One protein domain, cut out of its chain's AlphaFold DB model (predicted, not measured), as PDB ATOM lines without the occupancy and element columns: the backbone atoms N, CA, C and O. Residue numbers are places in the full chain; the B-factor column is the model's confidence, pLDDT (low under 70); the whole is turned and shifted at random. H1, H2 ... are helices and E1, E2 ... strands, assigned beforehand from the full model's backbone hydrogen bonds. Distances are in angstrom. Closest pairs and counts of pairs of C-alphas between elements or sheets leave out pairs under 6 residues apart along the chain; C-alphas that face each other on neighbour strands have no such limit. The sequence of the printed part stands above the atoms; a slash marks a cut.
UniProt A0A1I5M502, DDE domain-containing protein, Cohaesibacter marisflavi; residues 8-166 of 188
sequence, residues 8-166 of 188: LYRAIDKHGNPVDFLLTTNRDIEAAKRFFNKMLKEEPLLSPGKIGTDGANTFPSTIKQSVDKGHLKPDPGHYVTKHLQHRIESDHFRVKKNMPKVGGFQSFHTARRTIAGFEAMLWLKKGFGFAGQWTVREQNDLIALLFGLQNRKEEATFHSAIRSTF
ATOM      1  N   LEU A   8      -4.875  15.441  13.318       82.81
ATOM      2  CA  LEU A   8      -4.938  15.593  11.870       82.81
ATOM      3  C   LEU A   8      -3.539  15.438  11.278       82.81
ATOM      4  O   LEU A   8      -2.743  16.361  11.354       82.81
ATOM      5  N   TYR A   9      -3.248  14.298  10.667       85.12
ATOM      6  CA  TYR A   9      -2.040  14.108   9.867       85.12
ATOM      7  C   TYR A   9      -2.217  14.825   8.525       85.12
ATOM      8  O   TYR A   9      -3.320  14.820   7.975       85.12
ATOM      9  N   ARG A  10      -1.164  15.474   8.019       83.81
ATOM     10  CA  ARG A  10      -1.199  16.267   6.779       83.81
ATOM     11  C   ARG A  10       0.147  16.252   6.091       83.81
ATOM     12  O   ARG A  10       1.113  16.648   6.730       83.81
ATOM     13  N   ALA A  11       0.181  15.914   4.812       81.44
ATOM     14  CA  ALA A  11       1.354  15.999   3.955       81.44
ATOM     15  C   ALA A  11       1.240  17.225   3.044       81.44
ATOM     16  O   ALA A  11       0.169  17.491   2.494       81.44
ATOM     17  N   ILE A  12       2.344  17.950   2.866       78.81
ATOM     18  CA  ILE A  12       2.439  19.096   1.956       78.81
ATOM     19  C   ILE A  12       3.680  18.977   1.075       78.81
ATOM     20  O   ILE A  12       4.737  18.579   1.547       78.81
ATOM     21  N   ASP A  13       3.590  19.392  -0.184       77.44
ATOM     22  CA  ASP A  13       4.731  19.390  -1.100       77.44
ATOM     23  C   ASP A  13       5.794  20.450  -0.726       77.44
ATOM     24  O   ASP A  13       5.660  21.236   0.221       77.44
ATOM     25  N   LYS A  14       6.868  20.545  -1.516       73.94
ATOM     26  CA  LYS A  14       7.924  21.549  -1.306       73.94
ATOM     27  C   LYS A  14       7.465  23.010  -1.440       73.94
ATOM     28  O   LYS A  14       8.158  23.876  -0.916       73.94
ATOM     29  N   HIS A  15       6.309  23.273  -2.041       74.81
ATOM     30  CA  HIS A  15       5.705  24.598  -2.207       74.81
ATOM     31  C   HIS A  15       4.617  24.903  -1.158       74.81
ATOM     32  O   HIS A  15       4.084  26.008  -1.114       74.81
ATOM     33  N   GLY A  16       4.292  23.947  -0.283       73.50
ATOM     34  CA  GLY A  16       3.267  24.104   0.750       73.50
ATOM     35  C   GLY A  16       1.859  23.868   0.212       73.50
ATOM     36  O   GLY A  16       0.886  24.420   0.735       73.50
ATOM     37  N   ASN A  17       1.733  23.090  -0.861       75.25
ATOM     38  CA  ASN A  17       0.446  22.610  -1.336       75.25
ATOM     39  C   ASN A  17       0.098  21.305  -0.623       75.25
ATOM     40  O   ASN A  17       0.964  20.436  -0.525       75.25
ATOM     41  N   PRO A  18      -1.139  21.163  -0.122       74.19
ATOM     42  CA  PRO A  18      -1.570  19.926   0.509       74.19
ATOM     43  C   PRO A  18      -1.531  18.773  -0.494       74.19
ATOM     44  O   PRO A  18      -1.999  18.916  -1.620       74.19
ATOM     45  N   VAL A  19      -0.960  17.651  -0.069       75.75
ATOM     46  CA  VAL A  19      -0.887  16.393  -0.823       75.75
ATOM     47  C   VAL A  19      -1.961  15.449  -0.308       75.75
ATOM     48  O   VAL A  19      -2.792  14.980  -1.073       75.75
ATOM     49  N   ASP A  20      -1.987  15.217   1.005       79.88
ATOM     50  CA  ASP A  20      -3.008  14.378   1.619       79.88
ATOM     51  C   ASP A  20      -3.198  14.704   3.107       79.88
ATOM     52  O   ASP A  20      -2.361  15.355   3.737       79.88
ATOM     53  N   PHE A  21      -4.297  14.232   3.693       81.94
ATOM     54  CA  PHE A  21      -4.600  14.358   5.113       81.94
ATOM     55  C   PHE A  21      -5.279  13.101   5.680       81.94
ATOM     56  O   PHE A  21      -5.863  12.277   4.966       81.94
ATOM     57  N   LEU A  22      -5.227  12.963   7.006       84.81
ATOM     58  CA  LEU A  22      -5.939  11.929   7.750       84.81
ATOM     59  C   LEU A  22      -6.304  12.409   9.156       84.81
ATOM     60  O   LEU A  22      -5.436  12.672   9.986       84.81
ATOM     61  N   LEU A  23      -7.603  12.458   9.448       84.50
ATOM     62  CA  LEU A  23      -8.100  12.681  10.805       84.50
ATOM     63  C   LEU A  23      -8.119  11.357  11.582       84.50
ATOM     64  O   LEU A  23      -8.581  10.332  11.080       84.50
ATOM     65  N   THR A  24      -7.639  11.382  12.820       84.12
ATOM     66  CA  THR A  24      -7.486  10.212  13.689       84.12
ATOM     67  C   THR A  24      -7.868  10.540  15.129       84.12
ATOM     68  O   THR A  24      -7.887  11.700  15.551       84.12
ATOM     69  N   THR A  25      -8.219   9.505  15.890       83.31
ATOM     70  CA  THR A  25      -8.542   9.652  17.316       83.31
ATOM     71  C   THR A  25      -7.292   9.709  18.187       83.31
ATOM     72  O   THR A  25      -7.291  10.468  19.151       83.31
ATOM     73  N   ASN A  26      -6.238   8.982  17.814       82.88
ATOM     74  CA  ASN A  26      -5.011   8.838  18.590       82.88
ATOM     75  C   ASN A  26      -3.793   9.296  17.782       82.88
ATOM     76  O   ASN A  26      -3.793   9.218  16.554       82.88
ATOM     77  N   ARG A  27      -2.756   9.744  18.494       81.38
ATOM     78  CA  ARG A  27      -1.425  10.016  17.946       81.38
ATOM     79  C   ARG A  27      -0.527   8.841  18.294       81.38
ATOM     80  O   ARG A  27       0.172   8.871  19.301       81.38
ATOM     81  N   ASP A  28      -0.602   7.799  17.485       86.88
ATOM     82  CA  ASP A  28       0.179   6.582  17.659       86.88
ATOM     83  C   ASP A  28       0.861   6.176  16.346       86.88
ATOM     84  O   ASP A  28       0.688   6.793  15.286       86.88
ATOM     85  N   ILE A  29       1.708   5.156  16.442       87.44
ATOM     86  CA  ILE A  29       2.431   4.637  15.288       87.44
ATOM     87  C   ILE A  29       1.480   4.034  14.246       87.44
ATOM     88  O   ILE A  29       1.735   4.151  13.052       87.44
ATOM     89  N   GLU A  30       0.351   3.458  14.662       91.06
ATOM     90  CA  GLU A  30      -0.631   2.876  13.743       91.06
ATOM     91  C   GLU A  30      -1.366   3.947  12.932       91.06
ATOM     92  O   GLU A  30      -1.602   3.782  11.735       91.06
ATOM     93  N   ALA A  31      -1.658   5.100  13.531       87.31
ATOM     94  CA  ALA A  31      -2.171   6.272  12.841       87.31
ATOM     95  C   ALA A  31      -1.170   6.797  11.801       87.31
ATOM     96  O   ALA A  31      -1.570   7.076  10.668       87.31
ATOM     97  N   ALA A  32       0.122   6.865  12.149       87.62
ATOM     98  CA  ALA A  32       1.179   7.248  11.213       87.62
ATOM     99  C   ALA A  32       1.303   6.245  10.052       87.62
ATOM    100  O   ALA A  32       1.271   6.647   8.890       87.62
ATOM    101  N   LYS A  33       1.348   4.939  10.341       90.19
ATOM    102  CA  LYS A  33       1.366   3.872   9.328       90.19
ATOM    103  C   LYS A  33       0.153   3.928   8.413       90.19
ATOM    104  O   LYS A  33       0.297   3.833   7.200       90.19
ATOM    105  N   ARG A  34      -1.052   4.106   8.963       89.69
ATOM    106  CA  ARG A  34      -2.280   4.264   8.169       89.69
ATOM    107  C   ARG A  34      -2.208   5.474   7.251       89.69
ATOM    108  O   ARG A  34      -2.647   5.372   6.112       89.69
ATOM    109  N   PHE A  35      -1.657   6.589   7.729       86.06
ATOM    110  CA  PHE A  35      -1.467   7.775   6.902       86.06
ATOM    111  C   PHE A  35      -0.506   7.506   5.741       86.06
ATOM    112  O   PHE A  35      -0.864   7.763   4.596       86.06
ATOM    113  N   PHE A  36       0.653   6.902   6.019       84.31
ATOM    114  CA  PHE A  36       1.632   6.536   4.993       84.31
ATOM    115  C   PHE A  36       1.065   5.535   3.986       84.31
ATOM    116  O   PHE A  36       1.197   5.737   2.787       84.31
ATOM    117  N   ASN A  37       0.381   4.488   4.453       85.38
ATOM    118  CA  ASN A  37      -0.221   3.495   3.567       85.38
ATOM    119  C   ASN A  37      -1.311   4.111   2.691       85.38
ATOM    120  O   ASN A  37      -1.323   3.837   1.503       85.38
ATOM    121  N   LYS A  38      -2.207   4.936   3.252       82.94
ATOM    122  CA  LYS A  38      -3.251   5.633   2.485       82.94
ATOM    123  C   LYS A  38      -2.615   6.406   1.330       82.94
ATOM    124  O   LYS A  38      -2.875   6.155   0.167       82.94
ATOM    125  N   MET A  39      -1.675   7.260   1.677       76.62
ATOM    126  CA  MET A  39      -1.041   8.184   0.758       76.62
ATOM    127  C   MET A  39      -0.123   7.511  -0.276       76.62
ATOM    128  O   MET A  39      -0.151   7.902  -1.430       76.62
ATOM    129  N   LEU A  40       0.679   6.509   0.105       77.81
ATOM    130  CA  LEU A  40       1.654   5.873  -0.796       77.81
ATOM    131  C   LEU A  40       1.072   4.705  -1.602       77.81
ATOM    132  O   LEU A  40       1.532   4.444  -2.708       77.81
ATOM    133  N   LYS A  41       0.075   3.987  -1.066       71.38
ATOM    134  CA  LYS A  41      -0.583   2.885  -1.790       71.38
ATOM    135  C   LYS A  41      -1.503   3.413  -2.884       71.38
ATOM    136  O   LYS A  41      -1.617   2.801  -3.937       71.38
ATOM    137  N   GLU A  42      -2.193   4.513  -2.602       61.62
ATOM    138  CA  GLU A  42      -3.154   5.105  -3.533       61.62
ATOM    139  C   GLU A  42      -2.458   5.954  -4.609       61.62
ATOM    140  O   GLU A  42      -3.076   6.249  -5.623       61.62
ATOM    141  N   GLU A  43      -1.179   6.299  -4.407       61.09
ATOM    142  CA  GLU A  43      -0.369   7.123  -5.310       61.09
ATOM    143  C   GLU A  43       1.107   6.658  -5.335       61.09
ATOM    144  O   GLU A  43       1.992   7.334  -4.796       61.09
ATOM    145  N   PRO A  44       1.428   5.510  -5.956       54.59
ATOM    146  CA  PRO A  44       2.790   4.957  -5.953       54.59
ATOM    147  C   PRO A  44       3.840   5.902  -6.565       54.59
ATOM    148  O   PRO A  44       5.018   5.866  -6.204       54.59
ATOM    149  N   LEU A  45       3.405   6.793  -7.462       48.59
ATOM    150  CA  LEU A  45       4.239   7.808  -8.114       48.59
ATOM    151  C   LEU A  45       4.673   8.935  -7.162       48.59
ATOM    152  O   LEU A  45       5.612   9.667  -7.471       48.59
ATOM    153  N   LEU A  46       4.077   9.025  -5.966       57.44
ATOM    154  CA  LEU A  46       4.541   9.909  -4.900       57.44
ATOM    155  C   LEU A  46       5.775   9.374  -4.164       57.44
ATOM    156  O   LEU A  46       6.215  10.053  -3.244       57.44
ATOM    157  N   SER A  47       6.332   8.201  -4.507       64.88
ATOM    158  CA  SER A  47       7.475   7.619  -3.785       64.88
ATOM    159  C   SER A  47       8.657   8.611  -3.708       64.88
ATOM    160  O   SER A  47       9.422   8.797  -4.661       64.88
ATOM    161  N   PRO A  48       8.808   9.312  -2.578       71.44
ATOM    162  CA  PRO A  48       9.654  10.477  -2.453       71.44
ATOM    163  C   PRO A  48      11.112  10.073  -2.276       71.44
ATOM    164  O   PRO A  48      11.440   9.165  -1.517       71.44
ATOM    165  N   GLY A  49      12.026  10.819  -2.892       73.69
ATOM    166  CA  GLY A  49      13.452  10.674  -2.580       73.69
ATOM    167  C   GLY A  49      13.841  11.247  -1.212       73.69
ATOM    168  O   GLY A  49      14.879  10.881  -0.670       73.69
ATOM    169  N   LYS A  50      13.041  12.166  -0.654       82.62
ATOM    170  CA  LYS A  50      13.331  12.849   0.613       82.62
ATOM    171  C   LYS A  50      12.074  12.982   1.465       82.62
ATOM    172  O   LYS A  50      11.010  13.293   0.947       82.62
ATOM    173  N   ILE A  51      12.203  12.779   2.772       85.44
ATOM    174  CA  ILE A  51      11.118  12.824   3.747       85.44
ATOM    175  C   ILE A  51      11.415  13.862   4.813       85.44
ATOM    176  O   ILE A  51      12.396  13.765   5.533       85.44
ATOM    177  N   GLY A  52      10.550  14.865   4.914       84.81
ATOM    178  CA  GLY A  52      10.564  15.800   6.029       84.81
ATOM    179  C   GLY A  52       9.645  15.309   7.151       84.81
ATOM    180  O   GLY A  52       8.614  14.710   6.864       84.81
ATOM    181  N   THR A  53       9.943  15.549   8.425       84.62
ATOM    182  CA  THR A  53       8.920  15.422   9.484       84.62
ATOM    183  C   THR A  53       9.071  16.493  10.561       84.62
ATOM    184  O   THR A  53      10.074  17.203  10.609       84.62
ATOM    185  N   ASP A  54       8.074  16.607  11.444       78.69
ATOM    186  CA  ASP A  54       8.131  17.427  12.666       78.69
ATOM    187  C   ASP A  54       9.010  16.812  13.773       78.69
ATOM    188  O   ASP A  54       9.067  17.338  14.880       78.69
ATOM    189  N   GLY A  55       9.674  15.686  13.493       80.50
ATOM    190  CA  GLY A  55      10.516  14.982  14.453       80.50
ATOM    191  C   GLY A  55       9.780  14.044  15.409       80.50
ATOM    192  O   GLY A  55      10.411  13.548  16.336       80.50
ATOM    193  N   ALA A  56       8.486  13.742  15.221       82.75
ATOM    194  CA  ALA A  56       7.834  12.784  16.119       82.75
ATOM    195  C   ALA A  56       8.438  11.365  16.014       82.75
ATOM    196  O   ALA A  56       8.647  10.835  14.918       82.75
ATOM    197  N   ASN A  57       8.608  10.709  17.168       85.25
ATOM    198  CA  ASN A  57       9.250   9.390  17.309       85.25
ATOM    199  C   ASN A  57       8.570   8.257  16.516       85.25
ATOM    200  O   ASN A  57       9.168   7.211  16.281       85.25
ATOM    201  N   THR A  58       7.324   8.444  16.076       85.44
ATOM    202  CA  THR A  58       6.590   7.467  15.259       85.44
ATOM    203  C   THR A  58       7.101   7.375  13.821       85.44
ATOM    204  O   THR A  58       6.870   6.361  13.158       85.44
ATOM    205  N   PHE A  59       7.758   8.422  13.305       84.69
ATOM    206  CA  PHE A  59       8.099   8.499  11.883       84.69
ATOM    207  C   PHE A  59       9.262   7.629  11.443       84.69
ATOM    208  O   PHE A  59       9.073   6.952  10.438       84.69
ATOM    209  N   PRO A  60      10.395   7.543  12.163       88.88
ATOM    210  CA  PRO A  60      11.486   6.663  11.749       88.88
ATOM    211  C   PRO A  60      11.024   5.213  11.537       88.88
ATOM    212  O   PRO A  60      11.285   4.612  10.498       88.88
ATOM    213  N   SER A  61      10.226   4.680  12.470       90.81
ATOM    214  CA  SER A  61       9.682   3.321  12.359       90.81
ATOM    215  C   SER A  61       8.651   3.181  11.229       90.81
ATOM    216  O   SER A  61       8.629   2.173  10.525       90.81
ATOM    217  N   THR A  62       7.823   4.206  11.008       90.69
ATOM    218  CA  THR A  62       6.824   4.210   9.927       90.69
ATOM    219  C   THR A  62       7.475   4.306   8.542       90.69
ATOM    220  O   THR A  62       7.026   3.637   7.610       90.69
ATOM    221  N   ILE A  63       8.544   5.098   8.407       89.12
ATOM    222  CA  ILE A  63       9.344   5.219   7.183       89.12
ATOM    223  C   ILE A  63       9.987   3.871   6.875       89.12
ATOM    224  O   ILE A  63       9.752   3.347   5.790       89.12
ATOM    225  N   LYS A  64      10.685   3.263   7.846       91.50
ATOM    226  CA  LYS A  64      11.296   1.936   7.682       91.50
ATOM    227  C   LYS A  64      10.279   0.899   7.206       91.50
ATOM    228  O   LYS A  64      10.484   0.267   6.182       91.50
ATOM    229  N   GLN A  65       9.124   0.807   7.868       91.44
ATOM    230  CA  GLN A  65       8.079  -0.126   7.441       91.44
ATOM    231  C   GLN A  65       7.571   0.160   6.015       91.44
ATOM    232  O   GLN A  65       7.207  -0.759   5.286       91.44
ATOM    233  N   SER A  66       7.490   1.430   5.620       88.19
ATOM    234  CA  SER A  66       7.041   1.798   4.274       88.19
ATOM    235  C   SER A  66       8.085   1.442   3.208       88.19
ATOM    236  O   SER A  66       7.700   1.104   2.092       88.19
ATOM    237  N   VAL A  67       9.377   1.453   3.557       90.12
ATOM    238  CA  VAL A  67      10.459   0.892   2.730       90.12
ATOM    239  C   VAL A  67      10.320  -0.626   2.625       90.12
ATOM    240  O   VAL A  67      10.268  -1.144   1.515       90.12
ATOM    241  N   ASP A  68      10.154  -1.328   3.751       90.75
ATOM    242  CA  ASP A  68      10.022  -2.795   3.786       90.75
ATOM    243  C   ASP A  68       8.825  -3.295   2.950       90.75
ATOM    244  O   ASP A  68       8.852  -4.379   2.376       90.75
ATOM    245  N   LYS A  69       7.763  -2.483   2.856       87.62
ATOM    246  CA  LYS A  69       6.569  -2.748   2.033       87.62
ATOM    247  C   LYS A  69       6.726  -2.376   0.554       87.62
ATOM    248  O   LYS A  69       5.779  -2.559  -0.207       87.62
ATOM    249  N   GLY A  70       7.858  -1.805   0.150       86.19
ATOM    250  CA  GLY A  70       8.096  -1.333  -1.217       86.19
ATOM    251  C   GLY A  70       7.318  -0.069  -1.600       86.19
ATOM    252  O   GLY A  70       7.231   0.262  -2.778       86.19
ATOM    253  N   HIS A  71       6.737   0.650  -0.634       82.69
ATOM    254  CA  HIS A  71       6.031   1.911  -0.895       82.69
ATOM    255  C   HIS A  71       7.004   3.098  -1.045       82.69
ATOM    256  O   HIS A  71       6.709   4.089  -1.716       82.69
ATOM    257  N   LEU A  72       8.167   3.016  -0.396       83.00
ATOM    258  CA  LEU A  72       9.251   3.995  -0.473       83.00
ATOM    259  C   LEU A  72      10.481   3.383  -1.149       83.00
ATOM    260  O   LEU A  72      10.669   2.169  -1.130       83.00
ATOM    261  N   LYS A  73      11.349   4.239  -1.696       82.19
ATOM    262  CA  LYS A  73      12.690   3.832  -2.143       82.19
ATOM    263  C   LYS A  73      13.500   3.233  -0.976       82.19
ATOM    264  O   LYS A  73      13.239   3.624   0.157       82.19
ATOM    265  N   PRO A  74      14.504   2.369  -1.235       86.06
ATOM    266  CA  PRO A  74      15.290   1.699  -0.189       86.06
ATOM    267  C   PRO A  74      15.954   2.626   0.839       86.06
ATOM    268  O   PRO A  74      16.067   2.257   2.002       86.06
ATOM    269  N   ASP A  75      16.361   3.827   0.424       85.25
ATOM    270  CA  ASP A  75      17.015   4.812   1.292       85.25
ATOM    271  C   ASP A  75      16.431   6.219   1.062       85.25
ATOM    272  O   ASP A  75      16.983   7.029   0.310       85.25
ATOM    273  N   PRO A  76      15.238   6.516   1.610       85.62
ATOM    274  CA  PRO A  76      14.646   7.835   1.484       85.62
ATOM    275  C   PRO A  76      15.329   8.776   2.481       85.62
ATOM    276  O   PRO A  76      15.281   8.554   3.690       85.62
ATOM    277  N   GLY A  77      15.908   9.879   2.002       86.56
ATOM    278  CA  GLY A  77      16.585  10.828   2.887       86.56
ATOM    279  C   GLY A  77      15.608  11.463   3.879       86.56
ATOM    280  O   GLY A  77      14.805  12.306   3.484       86.56
ATOM    281  N   HIS A  78      15.661  11.087   5.159       88.44
ATOM    282  CA  HIS A  78      14.805  11.643   6.212       88.44
ATOM    283  C   HIS A  78      15.489  12.825   6.906       88.44
ATOM    284  O   HIS A  78      16.642  12.733   7.312       88.44
ATOM    285  N   TYR A  79      14.786  13.950   7.045       86.69
ATOM    286  CA  TYR A  79      15.312  15.138   7.704       86.69
ATOM    287  C   TYR A  79      14.270  15.830   8.583       86.69
ATOM    288  O   TYR A  79      13.076  15.891   8.282       86.69
ATOM    289  N   VAL A  80      14.765  16.416   9.670       86.88
ATOM    290  CA  VAL A  80      13.999  17.233  10.610       86.88
ATOM    291  C   VAL A  80      14.730  18.561  10.719       86.88
ATOM    292  O   VAL A  80      15.878  18.610  11.151       86.88
ATOM    293  N   THR A  81      14.101  19.644  10.267       87.19
ATOM    294  CA  THR A  81      14.696  20.987  10.325       87.19
ATOM    295  C   THR A  81      13.699  21.988  10.879       87.19
ATOM    296  O   THR A  81      12.493  21.870  10.659       87.19
ATOM    297  N   LYS A  82      14.209  23.035  11.534       86.62
ATOM    298  CA  LYS A  82      13.385  24.133  12.056       86.62
ATOM    299  C   LYS A  82      12.547  24.806  10.964       86.62
ATOM    300  O   LYS A  82      11.374  25.096  11.164       86.62
ATOM    301  N   HIS A  83      13.126  25.018   9.781       83.50
ATOM    302  CA  HIS A  83      12.405  25.605   8.650       83.50
ATOM    303  C   HIS A  83      11.230  24.726   8.197       83.50
ATOM    304  O   HIS A  83      10.133  25.231   7.950       83.50
ATOM    305  N   LEU A  84      11.439  23.407   8.115       79.50
ATOM    306  CA  LEU A  84      10.356  22.480   7.817       79.50
ATOM    307  C   LEU A  84       9.277  22.555   8.899       79.50
ATOM    308  O   LEU A  84       8.109  22.716   8.564       79.50
ATOM    309  N   GLN A  85       9.663  22.522  10.173       80.19
ATOM    310  CA  GLN A  85       8.729  22.631  11.287       80.19
ATOM    311  C   GLN A  85       7.873  23.908  11.211       80.19
ATOM    312  O   GLN A  85       6.655  23.833  11.336       80.19
ATOM    313  N   HIS A  86       8.456  25.065  10.893       84.56
ATOM    314  CA  HIS A  86       7.678  26.298  10.717       84.56
ATOM    315  C   HIS A  86       6.675  26.206   9.554       84.56
ATOM    316  O   HIS A  86       5.538  26.671   9.660       84.56
ATOM    317  N   ARG A  87       7.062  25.589   8.428       81.94
ATOM    318  CA  ARG A  87       6.146  25.373   7.293       81.94
ATOM    319  C   ARG A  87       4.986  24.459   7.664       81.94
ATOM    320  O   ARG A  87       3.849  24.725   7.278       81.94
ATOM    321  N   ILE A  88       5.288  23.411   8.418       74.94
ATOM    322  CA  ILE A  88       4.312  22.487   8.977       74.94
ATOM    323  C   ILE A  88       3.318  23.241   9.859       74.94
ATOM    324  O   ILE A  88       2.110  23.180   9.640       74.94
ATOM    325  N   GLU A  89       3.828  23.973  10.844       80.38
ATOM    326  CA  GLU A  89       3.025  24.734  11.798       80.38
ATOM    327  C   GLU A  89       2.123  25.752  11.094       80.38
ATOM    328  O   GLU A  89       0.949  25.878  11.450       80.38
ATOM    329  N   SER A  90       2.629  26.412  10.049       83.56
ATOM    330  CA  SER A  90       1.866  27.353   9.226       83.56
ATOM    331  C   SER A  90       0.699  26.690   8.480       83.56
ATOM    332  O   SER A  90      -0.432  27.190   8.530       83.56
ATOM    333  N   ASP A  91       0.916  25.533   7.842       81.06
ATOM    334  CA  ASP A  91      -0.166  24.802   7.164       81.06
ATOM    335  C   ASP A  91      -1.238  24.324   8.155       81.06
ATOM    336  O   ASP A  91      -2.437  24.491   7.912       81.06
ATOM    337  N   HIS A  92      -0.826  23.834   9.326       76.62
ATOM    338  CA  HIS A  92      -1.759  23.489  10.400       76.62
ATOM    339  C   HIS A  92      -2.541  24.696  10.897       76.62
ATOM    340  O   HIS A  92      -3.760  24.619  11.066       76.62
ATOM    341  N   PHE A  93      -1.866  25.821  11.121       81.56
ATOM    342  CA  PHE A  93      -2.499  27.054  11.573       81.56
ATOM    343  C   PHE A  93      -3.588  27.522  10.606       81.56
ATOM    344  O   PHE A  93      -4.670  27.908  11.046       81.56
ATOM    345  N   ARG A  94      -3.356  27.412   9.295       79.38
ATOM    346  CA  ARG A  94      -4.337  27.769   8.262       79.38
ATOM    347  C   ARG A  94      -5.661  27.019   8.418       79.38
ATOM    348  O   ARG A  94      -6.720  27.635   8.308       79.38
ATOM    349  N   VAL A  95      -5.607  25.724   8.727       74.88
ATOM    350  CA  VAL A  95      -6.798  24.892   8.971       74.88
ATOM    351  C   VAL A  95      -7.441  25.248  10.313       74.88
ATOM    352  O   VAL A  95      -8.656  25.419  10.405       74.88
ATOM    353  N   LYS A  96      -6.627  25.410  11.364       74.12
ATOM    354  CA  LYS A  96      -7.096  25.724  12.723       74.12
ATOM    355  C   LYS A  96      -7.767  27.080  12.834       74.12
ATOM    356  O   LYS A  96      -8.714  27.212  13.602       74.12
ATOM    357  N   LYS A  97      -7.277  28.090  12.110       80.31
ATOM    358  CA  LYS A  97      -7.666  29.500  12.269       80.31
ATOM    359  C   LYS A  97      -9.178  29.713  12.171       80.31
ATOM    360  O   LYS A  97      -9.721  30.578  12.855       80.31
ATOM    361  N   ASN A  98      -9.861  28.912  11.356       71.31
ATOM    362  CA  ASN A  98     -11.306  29.017  11.159       71.31
ATOM    363  C   ASN A  98     -12.124  28.201  12.175       71.31
ATOM    364  O   ASN A  98     -13.305  28.482  12.369       71.31
ATOM    365  N   MET A  99     -11.513  27.243  12.878       71.19
ATOM    366  CA  MET A  99     -12.207  26.312  13.780       71.19
ATOM    367  C   MET A  99     -12.897  26.994  14.975       71.19
ATOM    368  O   MET A  99     -14.032  26.625  15.280       71.19
ATOM    369  N   PRO A 100     -12.302  28.011  15.639       64.31
ATOM    370  CA  PRO A 100     -12.990  28.737  16.706       64.31
ATOM    371  C   PRO A 100     -14.228  29.500  16.224       64.31
ATOM    372  O   PRO A 100     -15.195  29.605  16.976       64.31
ATOM    373  N   LYS A 101     -14.208  30.004  14.980       67.19
ATOM    374  CA  LYS A 101     -15.313  30.780  14.391       67.19
ATOM    375  C   LYS A 101     -16.545  29.917  14.133       67.19
ATOM    376  O   LYS A 101     -17.658  30.383  14.325       67.19
ATOM    377  N   VAL A 102     -16.338  28.656  13.754       67.38
ATOM    378  CA  VAL A 102     -17.415  27.693  13.466       67.38
ATOM    379  C   VAL A 102     -17.839  26.869  14.687       67.38
ATOM    380  O   VAL A 102     -18.625  25.941  14.560       67.38
ATOM    381  N   GLY A 103     -17.325  27.182  15.884       66.12
ATOM    382  CA  GLY A 103     -17.719  26.511  17.130       66.12
ATOM    383  C   GLY A 103     -17.110  25.120  17.354       66.12
ATOM    384  O   GLY A 103     -17.437  24.472  18.347       66.12
ATOM    385  N   GLY A 104     -16.185  24.685  16.493       69.38
ATOM    386  CA  GLY A 104     -15.636  23.327  16.504       69.38
ATOM    387  C   GLY A 104     -16.617  22.278  15.968       69.38
ATOM    388  O   GLY A 104     -17.680  22.599  15.448       69.38
ATOM    389  N   PHE A 105     -16.249  21.000  16.073       74.56
ATOM    390  CA  PHE A 105     -17.051  19.896  15.537       74.56
ATOM    391  C   PHE A 105     -17.739  19.104  16.646       74.56
ATOM    392  O   PHE A 105     -17.099  18.704  17.617       74.56
ATOM    393  N   GLN A 106     -19.030  18.823  16.462       72.56
ATOM    394  CA  GLN A 106     -19.818  18.015  17.398       72.56
ATOM    395  C   GLN A 106     -19.572  16.504  17.239       72.56
ATOM    396  O   GLN A 106     -19.761  15.750  18.188       72.56
ATOM    397  N   SER A 107     -19.112  16.051  16.065       78.19
ATOM    398  CA  SER A 107     -18.808  14.640  15.797       78.19
ATOM    399  C   SER A 107     -17.521  14.462  14.985       78.19
ATOM    400  O   SER A 107     -17.124  15.332  14.204       78.19
ATOM    401  N   PHE A 108     -16.879  13.299  15.136       77.00
ATOM    402  CA  PHE A 108     -15.693  12.929  14.353       77.00
ATOM    403  C   PHE A 108     -16.001  12.820  12.853       77.00
ATOM    404  O   PHE A 108     -15.189  13.211  12.017       77.00
ATOM    405  N   HIS A 109     -17.186  12.311  12.513       78.25
ATOM    406  CA  HIS A 109     -17.614  12.148  11.130       78.25
ATOM    407  C   HIS A 109     -17.773  13.503  10.429       78.25
ATOM    408  O   HIS A 109     -17.228  13.701   9.342       78.25
ATOM    409  N   THR A 110     -18.441  14.454  11.089       75.25
ATOM    410  CA  THR A 110     -18.598  15.828  10.597       75.25
ATOM    411  C   THR A 110     -17.238  16.507  10.454       75.25
ATOM    412  O   THR A 110     -16.946  17.047   9.394       75.25
ATOM    413  N   ALA A 111     -16.363  16.393  11.461       78.19
ATOM    414  CA  ALA A 111     -15.006  16.939  11.398       78.19
ATOM    415  C   ALA A 111     -14.233  16.434  10.171       78.19
ATOM    416  O   ALA A 111     -13.636  17.221   9.439       78.19
ATOM    417  N   ARG A 112     -14.275  15.119   9.922       80.75
ATOM    418  CA  ARG A 112     -13.589  14.494   8.786       80.75
ATOM    419  C   ARG A 112     -14.095  15.038   7.448       80.75
ATOM    420  O   ARG A 112     -13.272  15.393   6.611       80.75
ATOM    421  N   ARG A 113     -15.418  15.111   7.254       77.38
ATOM    422  CA  ARG A 113     -16.025  15.618   6.010       77.38
ATOM    423  C   ARG A 113     -15.746  17.104   5.797       77.38
ATOM    424  O   ARG A 113     -15.339  17.495   4.712       77.38
ATOM    425  N   THR A 114     -15.879  17.927   6.836       76.75
ATOM    426  CA  THR A 114     -15.614  19.366   6.719       76.75
ATOM    427  C   THR A 114     -14.144  19.659   6.419       76.75
ATOM    428  O   THR A 114     -13.853  20.506   5.579       76.75
ATOM    429  N   ILE A 115     -13.205  18.945   7.053       77.31
ATOM    430  CA  ILE A 115     -11.773  19.075   6.735       77.31
ATOM    431  C   ILE A 115     -11.500  18.652   5.286       77.31
ATOM    432  O   ILE A 115     -10.771  19.356   4.594       77.31
ATOM    433  N   ALA A 116     -12.122  17.569   4.808       78.38
ATOM    434  CA  ALA A 116     -12.016  17.156   3.408       78.38
ATOM    435  C   ALA A 116     -12.498  18.247   2.442       78.38
ATOM    436  O   ALA A 116     -11.794  18.575   1.489       78.38
ATOM    437  N   GLY A 117     -13.649  18.862   2.729       78.31
ATOM    438  CA  GLY A 117     -14.171  19.985   1.951       78.31
ATOM    439  C   GLY A 117     -13.219  21.185   1.930       78.31
ATOM    440  O   GLY A 117     -12.982  21.756   0.868       78.31
ATOM    441  N   PHE A 118     -12.614  21.545   3.070       77.56
ATOM    442  CA  PHE A 118     -11.613  22.616   3.109       77.56
ATOM    443  C   PHE A 118     -10.400  22.307   2.233       77.56
ATOM    444  O   PHE A 118      -9.980  23.176   1.472       77.56
ATOM    445  N   GLU A 119      -9.849  21.095   2.309       76.25
ATOM    446  CA  GLU A 119      -8.704  20.719   1.473       76.25
ATOM    447  C   GLU A 119      -9.038  20.764  -0.006       76.25
ATOM    448  O   GLU A 119      -8.279  21.340  -0.781       76.25
ATOM    449  N   ALA A 120     -10.203  20.263  -0.394       74.81
ATOM    450  CA  ALA A 120     -10.588  20.271  -1.790       74.81
ATOM    451  C   ALA A 120     -10.869  21.675  -2.344       74.81
ATOM    452  O   ALA A 120     -10.495  21.977  -3.474       74.81
ATOM    453  N   MET A 121     -11.416  22.585  -1.535       75.62
ATOM    454  CA  MET A 121     -11.511  24.001  -1.910       75.62
ATOM    455  C   MET A 121     -10.134  24.644  -2.099       75.62
ATOM    456  O   MET A 121      -9.938  25.483  -2.977       75.62
ATOM    457  N   LEU A 122      -9.157  24.267  -1.275       73.38
ATOM    458  CA  LEU A 122      -7.790  24.779  -1.370       73.38
ATOM    459  C   LEU A 122      -7.056  24.237  -2.593       73.38
ATOM    460  O   LEU A 122      -6.309  24.974  -3.233       73.38
ATOM    461  N   TRP A 123      -7.284  22.969  -2.895       72.81
ATOM    462  CA  TRP A 123      -6.863  22.289  -4.107       72.81
ATOM    463  C   TRP A 123      -7.394  22.986  -5.363       72.81
ATOM    464  O   TRP A 123      -6.591  23.410  -6.193       72.81
ATOM    465  N   LEU A 124      -8.707  23.236  -5.424       70.62
ATOM    466  CA  LEU A 124      -9.341  24.015  -6.493       70.62
ATOM    467  C   LEU A 124      -8.740  25.422  -6.610       70.62
ATOM    468  O   LEU A 124      -8.298  25.828  -7.681       70.62
ATOM    469  N   LYS A 125      -8.640  26.156  -5.492       71.88
ATOM    470  CA  LYS A 125      -8.112  27.531  -5.473       71.88
ATOM    471  C   LYS A 125      -6.668  27.633  -5.969       71.88
ATOM    472  O   LYS A 125      -6.291  28.647  -6.547       71.88
ATOM    473  N   LYS A 126      -5.831  26.635  -5.677       68.19
ATOM    474  CA  LYS A 126      -4.404  26.645  -6.032       68.19
ATOM    475  C   LYS A 126      -4.130  26.116  -7.445       68.19
ATOM    476  O   LYS A 126      -2.971  26.111  -7.852       68.19
ATOM    477  N   GLY A 127      -5.157  25.660  -8.167       58.19
ATOM    478  CA  GLY A 127      -5.048  25.207  -9.558       58.19
ATOM    479  C   GLY A 127      -4.088  24.035  -9.773       58.19
ATOM    480  O   GLY A 127      -3.675  23.788 -10.895       58.19
ATOM    481  N   PHE A 128      -3.667  23.339  -8.710       58.88
ATOM    482  CA  PHE A 128      -2.760  22.181  -8.747       58.88
ATOM    483  C   PHE A 128      -1.431  22.313  -9.522       58.88
ATOM    484  O   PHE A 128      -0.753  21.312  -9.746       58.88
ATOM    485  N   GLY A 129      -0.981  23.517  -9.878       49.47
ATOM    486  CA  GLY A 129       0.146  23.661 -10.811       49.47
ATOM    487  C   GLY A 129      -0.212  23.274 -12.254       49.47
ATOM    488  O   GLY A 129       0.679  23.191 -13.092       49.47
ATOM    489  N   PHE A 130      -1.500  23.081 -12.549       44.72
ATOM    490  CA  PHE A 130      -2.037  23.064 -13.897       44.72
ATOM    491  C   PHE A 130      -2.431  24.491 -14.267       44.72
ATOM    492  O   PHE A 130      -3.458  25.020 -13.843       44.72
ATOM    493  N   ALA A 131      -1.619  25.119 -15.107       39.22
ATOM    494  CA  ALA A 131      -2.111  26.177 -15.972       39.22
ATOM    495  C   ALA A 131      -2.993  25.518 -17.058       39.22
ATOM    496  O   ALA A 131      -2.550  25.337 -18.184       39.22
ATOM    497  N   GLY A 132      -4.199  25.047 -16.698       48.06
ATOM    498  CA  GLY A 132      -5.082  24.334 -17.633       48.06
ATOM    499  C   GLY A 132      -6.291  23.605 -17.022       48.06
ATOM    500  O   GLY A 132      -6.168  22.462 -16.606       48.06
ATOM    501  N   GLN A 133      -7.439  24.297 -17.026       56.50
ATOM    502  CA  GLN A 133      -8.824  23.846 -17.291       56.50
ATOM    503  C   GLN A 133      -9.391  22.612 -16.554       56.50
ATOM    504  O   GLN A 133      -9.543  21.548 -17.142       56.50
ATOM    505  N   TRP A 134      -9.861  22.805 -15.317       53.59
ATOM    506  CA  TRP A 134     -11.030  22.051 -14.838       53.59
ATOM    507  C   TRP A 134     -12.289  22.763 -15.323       53.59
ATOM    508  O   TRP A 134     -12.479  23.948 -15.025       53.59
ATOM    509  N   THR A 135     -13.162  22.053 -16.022       67.81
ATOM    510  CA  THR A 135     -14.481  22.564 -16.394       67.81
ATOM    511  C   THR A 135     -15.322  22.827 -15.144       67.81
ATOM    512  O   THR A 135     -15.153  22.197 -14.098       67.81
ATOM    513  N   VAL A 136     -16.286  23.745 -15.243       66.00
ATOM    514  CA  VAL A 136     -17.237  24.026 -14.150       66.00
ATOM    515  C   VAL A 136     -17.975  22.753 -13.704       66.00
ATOM    516  O   VAL A 136     -18.290  22.604 -12.527       66.00
ATOM    517  N   ARG A 137     -18.206  21.804 -14.623       64.88
ATOM    518  CA  ARG A 137     -18.850  20.519 -14.325       64.88
ATOM    519  C   ARG A 137     -17.977  19.641 -13.424       64.88
ATOM    520  O   ARG A 137     -18.456  19.215 -12.384       64.88
ATOM    521  N   GLU A 138     -16.694  19.485 -13.739       65.44
ATOM    522  CA  GLU A 138     -15.753  18.713 -12.908       65.44
ATOM    523  C   GLU A 138     -15.563  19.338 -11.517       65.44
ATOM    524  O   GLU A 138     -15.452  18.632 -10.513       65.44
ATOM    525  N   GLN A 139     -15.586  20.673 -11.429       64.69
ATOM    526  CA  GLN A 139     -15.569  21.374 -10.142       64.69
ATOM    527  C   GLN A 139     -16.851  21.104  -9.336       64.69
ATOM    528  O   GLN A 139     -16.774  20.840  -8.136       64.69
ATOM    529  N   ASN A 140     -18.021  21.126  -9.980       68.94
ATOM    530  CA  ASN A 140     -19.305  20.845  -9.335       68.94
ATOM    531  C   ASN A 140     -19.434  19.384  -8.891       68.94
ATOM    532  O   ASN A 140     -19.937  19.134  -7.797       68.94
ATOM    533  N   ASP A 141     -18.937  18.435  -9.682       68.44
ATOM    534  CA  ASP A 141     -18.935  17.013  -9.335       68.44
ATOM    535  C   ASP A 141     -18.027  16.743  -8.129       68.44
ATOM    536  O   ASP A 141     -18.425  16.053  -7.185       68.44
ATOM    537  N   LEU A 142     -16.851  17.382  -8.086       66.19
ATOM    538  CA  LEU A 142     -15.978  17.359  -6.913       66.19
ATOM    539  C   LEU A 142     -16.700  17.905  -5.670       66.19
ATOM    540  O   LEU A 142     -16.661  17.277  -4.612       66.19
ATOM    541  N   ILE A 143     -17.387  19.047  -5.780       67.56
ATOM    542  CA  ILE A 143     -18.154  19.645  -4.674       67.56
ATOM    543  C   ILE A 143     -19.268  18.710  -4.208       67.56
ATOM    544  O   ILE A 143     -19.369  18.426  -3.011       67.56
ATOM    545  N   ALA A 144     -20.080  18.210  -5.136       68.19
ATOM    546  CA  ALA A 144     -21.186  17.315  -4.836       68.19
ATOM    547  C   ALA A 144     -20.699  16.077  -4.081       68.19
ATOM    548  O   ALA A 144     -21.293  15.692  -3.073       68.19
ATOM    549  N   LEU A 145     -19.566  15.504  -4.485       65.00
ATOM    550  CA  LEU A 145     -19.031  14.342  -3.801       65.00
ATOM    551  C   LEU A 145     -18.444  14.664  -2.419       65.00
ATOM    552  O   LEU A 145     -18.726  13.943  -1.460       65.00
ATOM    553  N   LEU A 146     -17.708  15.767  -2.254       61.06
ATOM    554  CA  LEU A 146     -17.156  16.169  -0.946       61.06
ATOM    555  C   LEU A 146     -18.228  16.329   0.131       61.06
ATOM    556  O   LEU A 146     -17.997  16.007   1.302       61.06
ATOM    557  N   PHE A 147     -19.398  16.823  -0.266       65.50
ATOM    558  CA  PHE A 147     -20.541  16.990   0.623       65.50
ATOM    559  C   PHE A 147     -21.440  15.745   0.694       65.50
ATOM    560  O   PHE A 147     -22.381  15.724   1.487       65.50
ATOM    561  N   GLY A 148     -21.111  14.675  -0.039       64.69
ATOM    562  CA  GLY A 148     -21.854  13.415  -0.036       64.69
ATOM    563  C   GLY A 148     -23.229  13.530  -0.693       64.69
ATOM    564  O   GLY A 148     -24.171  12.883  -0.244       64.69
ATOM    565  N   LEU A 149     -23.342  14.380  -1.714       68.25
ATOM    566  CA  LEU A 149     -24.561  14.640  -2.483       68.25
ATOM    567  C   LEU A 149     -24.733  13.666  -3.670       68.25
ATOM    568  O   LEU A 149     -25.726  13.757  -4.383       68.25
ATOM    569  N   GLN A 150     -23.791  12.731  -3.876       61.81
ATOM    570  CA  GLN A 150     -23.813  11.708  -4.934       61.81
ATOM    571  C   GLN A 150     -24.091  10.289  -4.384       61.81
ATOM    572  O   GLN A 150     -23.881  10.008  -3.200       61.81
ATOM    573  N   ASN A 151     -24.571   9.376  -5.239       49.59
ATOM    574  CA  ASN A 151     -24.952   8.004  -4.869       49.59
ATOM    575  C   ASN A 151     -23.727   7.101  -4.582       49.59
ATOM    576  O   ASN A 151     -22.749   7.076  -5.322       49.59
ATOM    577  N   ARG A 152     -23.804   6.283  -3.517       46.62
ATOM    578  CA  ARG A 152     -22.685   5.539  -2.873       46.62
ATOM    579  C   ARG A 152     -21.855   4.561  -3.730       46.62
ATOM    580  O   ARG A 152     -20.904   3.987  -3.209       46.62
ATOM    581  N   LYS A 153     -22.178   4.325  -5.005       40.72
ATOM    582  CA  LYS A 153     -21.414   3.396  -5.864       40.72
ATOM    583  C   LYS A 153     -20.179   4.038  -6.517       40.72
ATOM    584  O   LYS A 153     -19.319   3.313  -7.001       40.72
ATOM    585  N   GLU A 154     -20.049   5.364  -6.466       44.12
ATOM    586  CA  GLU A 154     -18.986   6.117  -7.152       44.12
ATOM    587  C   GLU A 154     -17.834   6.561  -6.226       44.12
ATOM    588  O   GLU A 154     -16.786   6.973  -6.711       44.12
ATOM    589  N   GLU A 155     -17.955   6.398  -4.899       40.56
ATOM    590  CA  GLU A 155     -16.936   6.809  -3.906       40.56
ATOM    591  C   GLU A 155     -15.573   6.100  -4.087       40.56
ATOM    592  O   GLU A 155     -14.520   6.707  -3.876       40.56
ATOM    593  N   ALA A 156     -15.571   4.824  -4.497       40.34
ATOM    594  CA  ALA A 156     -14.347   4.047  -4.721       40.34
ATOM    595  C   ALA A 156     -13.666   4.400  -6.057       40.34
ATOM    596  O   ALA A 156     -12.441   4.503  -6.129       40.34
ATOM    597  N   THR A 157     -14.463   4.652  -7.097       40.56
ATOM    598  CA  THR A 157     -14.000   5.108  -8.414       40.56
ATOM    599  C   THR A 157     -13.488   6.550  -8.344       40.56
ATOM    600  O   THR A 157     -12.494   6.877  -8.978       40.56
ATOM    601  N   PHE A 158     -14.082   7.388  -7.493       46.31
ATOM    602  CA  PHE A 158     -13.712   8.782  -7.240       46.31
ATOM    603  C   PHE A 158     -12.341   8.954  -6.576       46.31
ATOM    604  O   PHE A 158     -11.528   9.763  -7.022       46.31
ATOM    605  N   HIS A 159     -12.052   8.163  -5.537       46.34
ATOM    606  CA  HIS A 159     -10.738   8.160  -4.890       46.34
ATOM    607  C   HIS A 159      -9.625   7.661  -5.821       46.34
ATOM    608  O   HIS A 159      -8.473   8.005  -5.592       46.34
ATOM    609  N   SER A 160      -9.967   6.871  -6.842       41.03
ATOM    610  CA  SER A 160      -9.055   6.390  -7.886       41.03
ATOM    611  C   SER A 160      -8.918   7.389  -9.043       41.03
ATOM    612  O   SER A 160      -7.812   7.631  -9.504       41.03
ATOM    613  N   ALA A 161     -10.008   8.025  -9.482       38.12
ATOM    614  CA  ALA A 161     -10.033   8.934 -10.630       38.12
ATOM    615  C   ALA A 161      -9.376  10.282 -10.330       38.12
ATOM    616  O   ALA A 161      -8.540  10.722 -11.109       38.12
ATOM    617  N   ILE A 162      -9.669  10.886  -9.168       46.62
ATOM    618  CA  ILE A 162      -8.944  12.074  -8.706       46.62
ATOM    619  C   ILE A 162      -7.457  11.734  -8.637       46.62
ATOM    620  O   ILE A 162      -6.658  12.401  -9.262       46.62
ATOM    621  N   ARG A 163      -7.082  10.625  -8.007       48.38
ATOM    622  CA  ARG A 163      -5.678  10.251  -7.783       48.38
ATOM    623  C   ARG A 163      -4.899   9.823  -9.036       48.38
ATOM    624  O   ARG A 163      -3.763  10.220  -9.246       48.38
ATOM    625  N   SER A 164      -5.545   9.131  -9.968       37.03
ATOM    626  CA  SER A 164      -4.996   8.810 -11.294       37.03
ATOM    627  C   SER A 164      -4.617  10.074 -12.083       37.03
ATOM    628  O   SER A 164      -3.555  10.132 -12.703       37.03
ATOM    629  N   THR A 165      -5.414  11.145 -11.981       39.94
ATOM    630  CA  THR A 165      -5.086  12.463 -12.554       39.94
ATOM    631  C   THR A 165      -3.928  13.169 -11.815       39.94
ATOM    632  O   THR A 165      -3.306  14.077 -12.364       39.94
ATOM    633  N   PHE A 166      -3.591  12.753 -10.586       45.19
ATOM    634  CA  PHE A 166      -2.567  13.366  -9.722       45.19
ATOM    635  C   PHE A 166      -1.166  12.750  -9.915       45.19
ATOM    636  O   PHE A 166      -0.172  13.336  -9.481       45.19
TER     637      PHE A 166
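This is residues 8 to 166 of the 188 residues of the protein "DDE domain-containing protein" of Cohaesibacter marisflavi (UniProt A0A1I5M502). A small two-strand hairpin, E1 and E2, sits in the middle of a body made mostly of helices, with H1 packed on it, H4 beside E2, and H3 running past E1 as a bar from the E4 end toward H4. At one end of the long axis lie H2, packed on H1, and the very short parallel pair E3 and E4; at the other end H4 and H5 form a helical hairpin, and H6 follows, only loosely joined to H5. The printed part has 159 residues, with six named helices and four named strands in the order E1, E2, H1, E3, H2, E4, H3, H4, H5, H6; E1 and E2 are antiparallel, E3 and E4 parallel. The class is mostly helix. The whole is compact, with a radius of gyration of the C-alphas of 16.4 A and spans of 42 by 35 by 31 A, and residues 97 to 103 stick out.

E1, residues 8 to 12, begins at C-alpha 8 at (-4.938, 15.593, 11.870) and is 12.8 A long. E2, residues 18 to 24, is the longest strand by residues and measures 17.4 A. H1, residues 29 to 41, is 17.4 A long. E3, residues 50 to 52, measures 6.8 A; H2, residues 58 to 68, 15.8 A; and E4, residues 77 to 79, 6.6 A. H3, residues 82 to 96, is 20.6 A long and starts at C-alpha 82 at (13.385, 24.133, 12.056). H4, residues 108 to 125, is the longest helix by residues, with 25.8 A. H5, residues 136 to 146, measures 15.4 A. H6, residues 155 to 166, is 16.8 A long and ends at C-alpha 166 at (-2.567, 13.366, -9.722).

E1 and E2 are a hairpin, antiparallel at 168 degrees, with N 9 and O 22 at 2.8 A and N 11 and O 20 at 2.8 A, within hydrogen-bond range. H1 has its closest C-alpha pair with E2 at Leu 22 and Phe 35, 6.2 A. H1 and H2 touch, closest at the C-alphas of Ile 29 and Thr 58, 5.0 A, at a steep tilt of 42 degrees, the same way. E3, H2 and E4 form a strand-helix-strand unit, two parallel neighbour strands with a helix between them along the chain, and its crossover is right-handed. E3 and E4 stand at 18 degrees, with N 51 and O 77 at 2.7 A, within hydrogen-bond range. E1 and H3 are near each other, with 11 pairs of C-alphas within 10 A. The closest C-alphas of E2 and H4 are those of Leu 23 and Arg 112, 6.1 A. H3 and H4 are close but not clearly touching, with Val 95 and Phe 118 the closest C-alphas at 7.9 A; their steep tilt of 69 degrees is only just short of about perpendicular. H4 and H5 are a helical hairpin: they touch, closest at the C-alphas of Gly 117 and Leu 146, 5.6 A, at a shallow tilt of 18 degrees, opposite ways. H5 and H6 are close but not clearly touching, with the C-alphas of Leu 145 and Glu 155 the closest at 7.8 A. H4 and H6 are apart. Each O i to N i+4 pair is within hydrogen-bond range in H1, H2, H3, H4 and H5; in H6 it is 7 of 8.

The two C-alphas farthest apart, those of Lys 82 and Asn 151, are 44.9 A apart. The printed part has no cut. The link from H3 to H4, 11 residues, is long. The mean pLDDT of the printed part is 73.1; 52 residues are under 70, namely residues 42 to 47, 100 to 104 and 126 to 166, and H6 has a mean of 43.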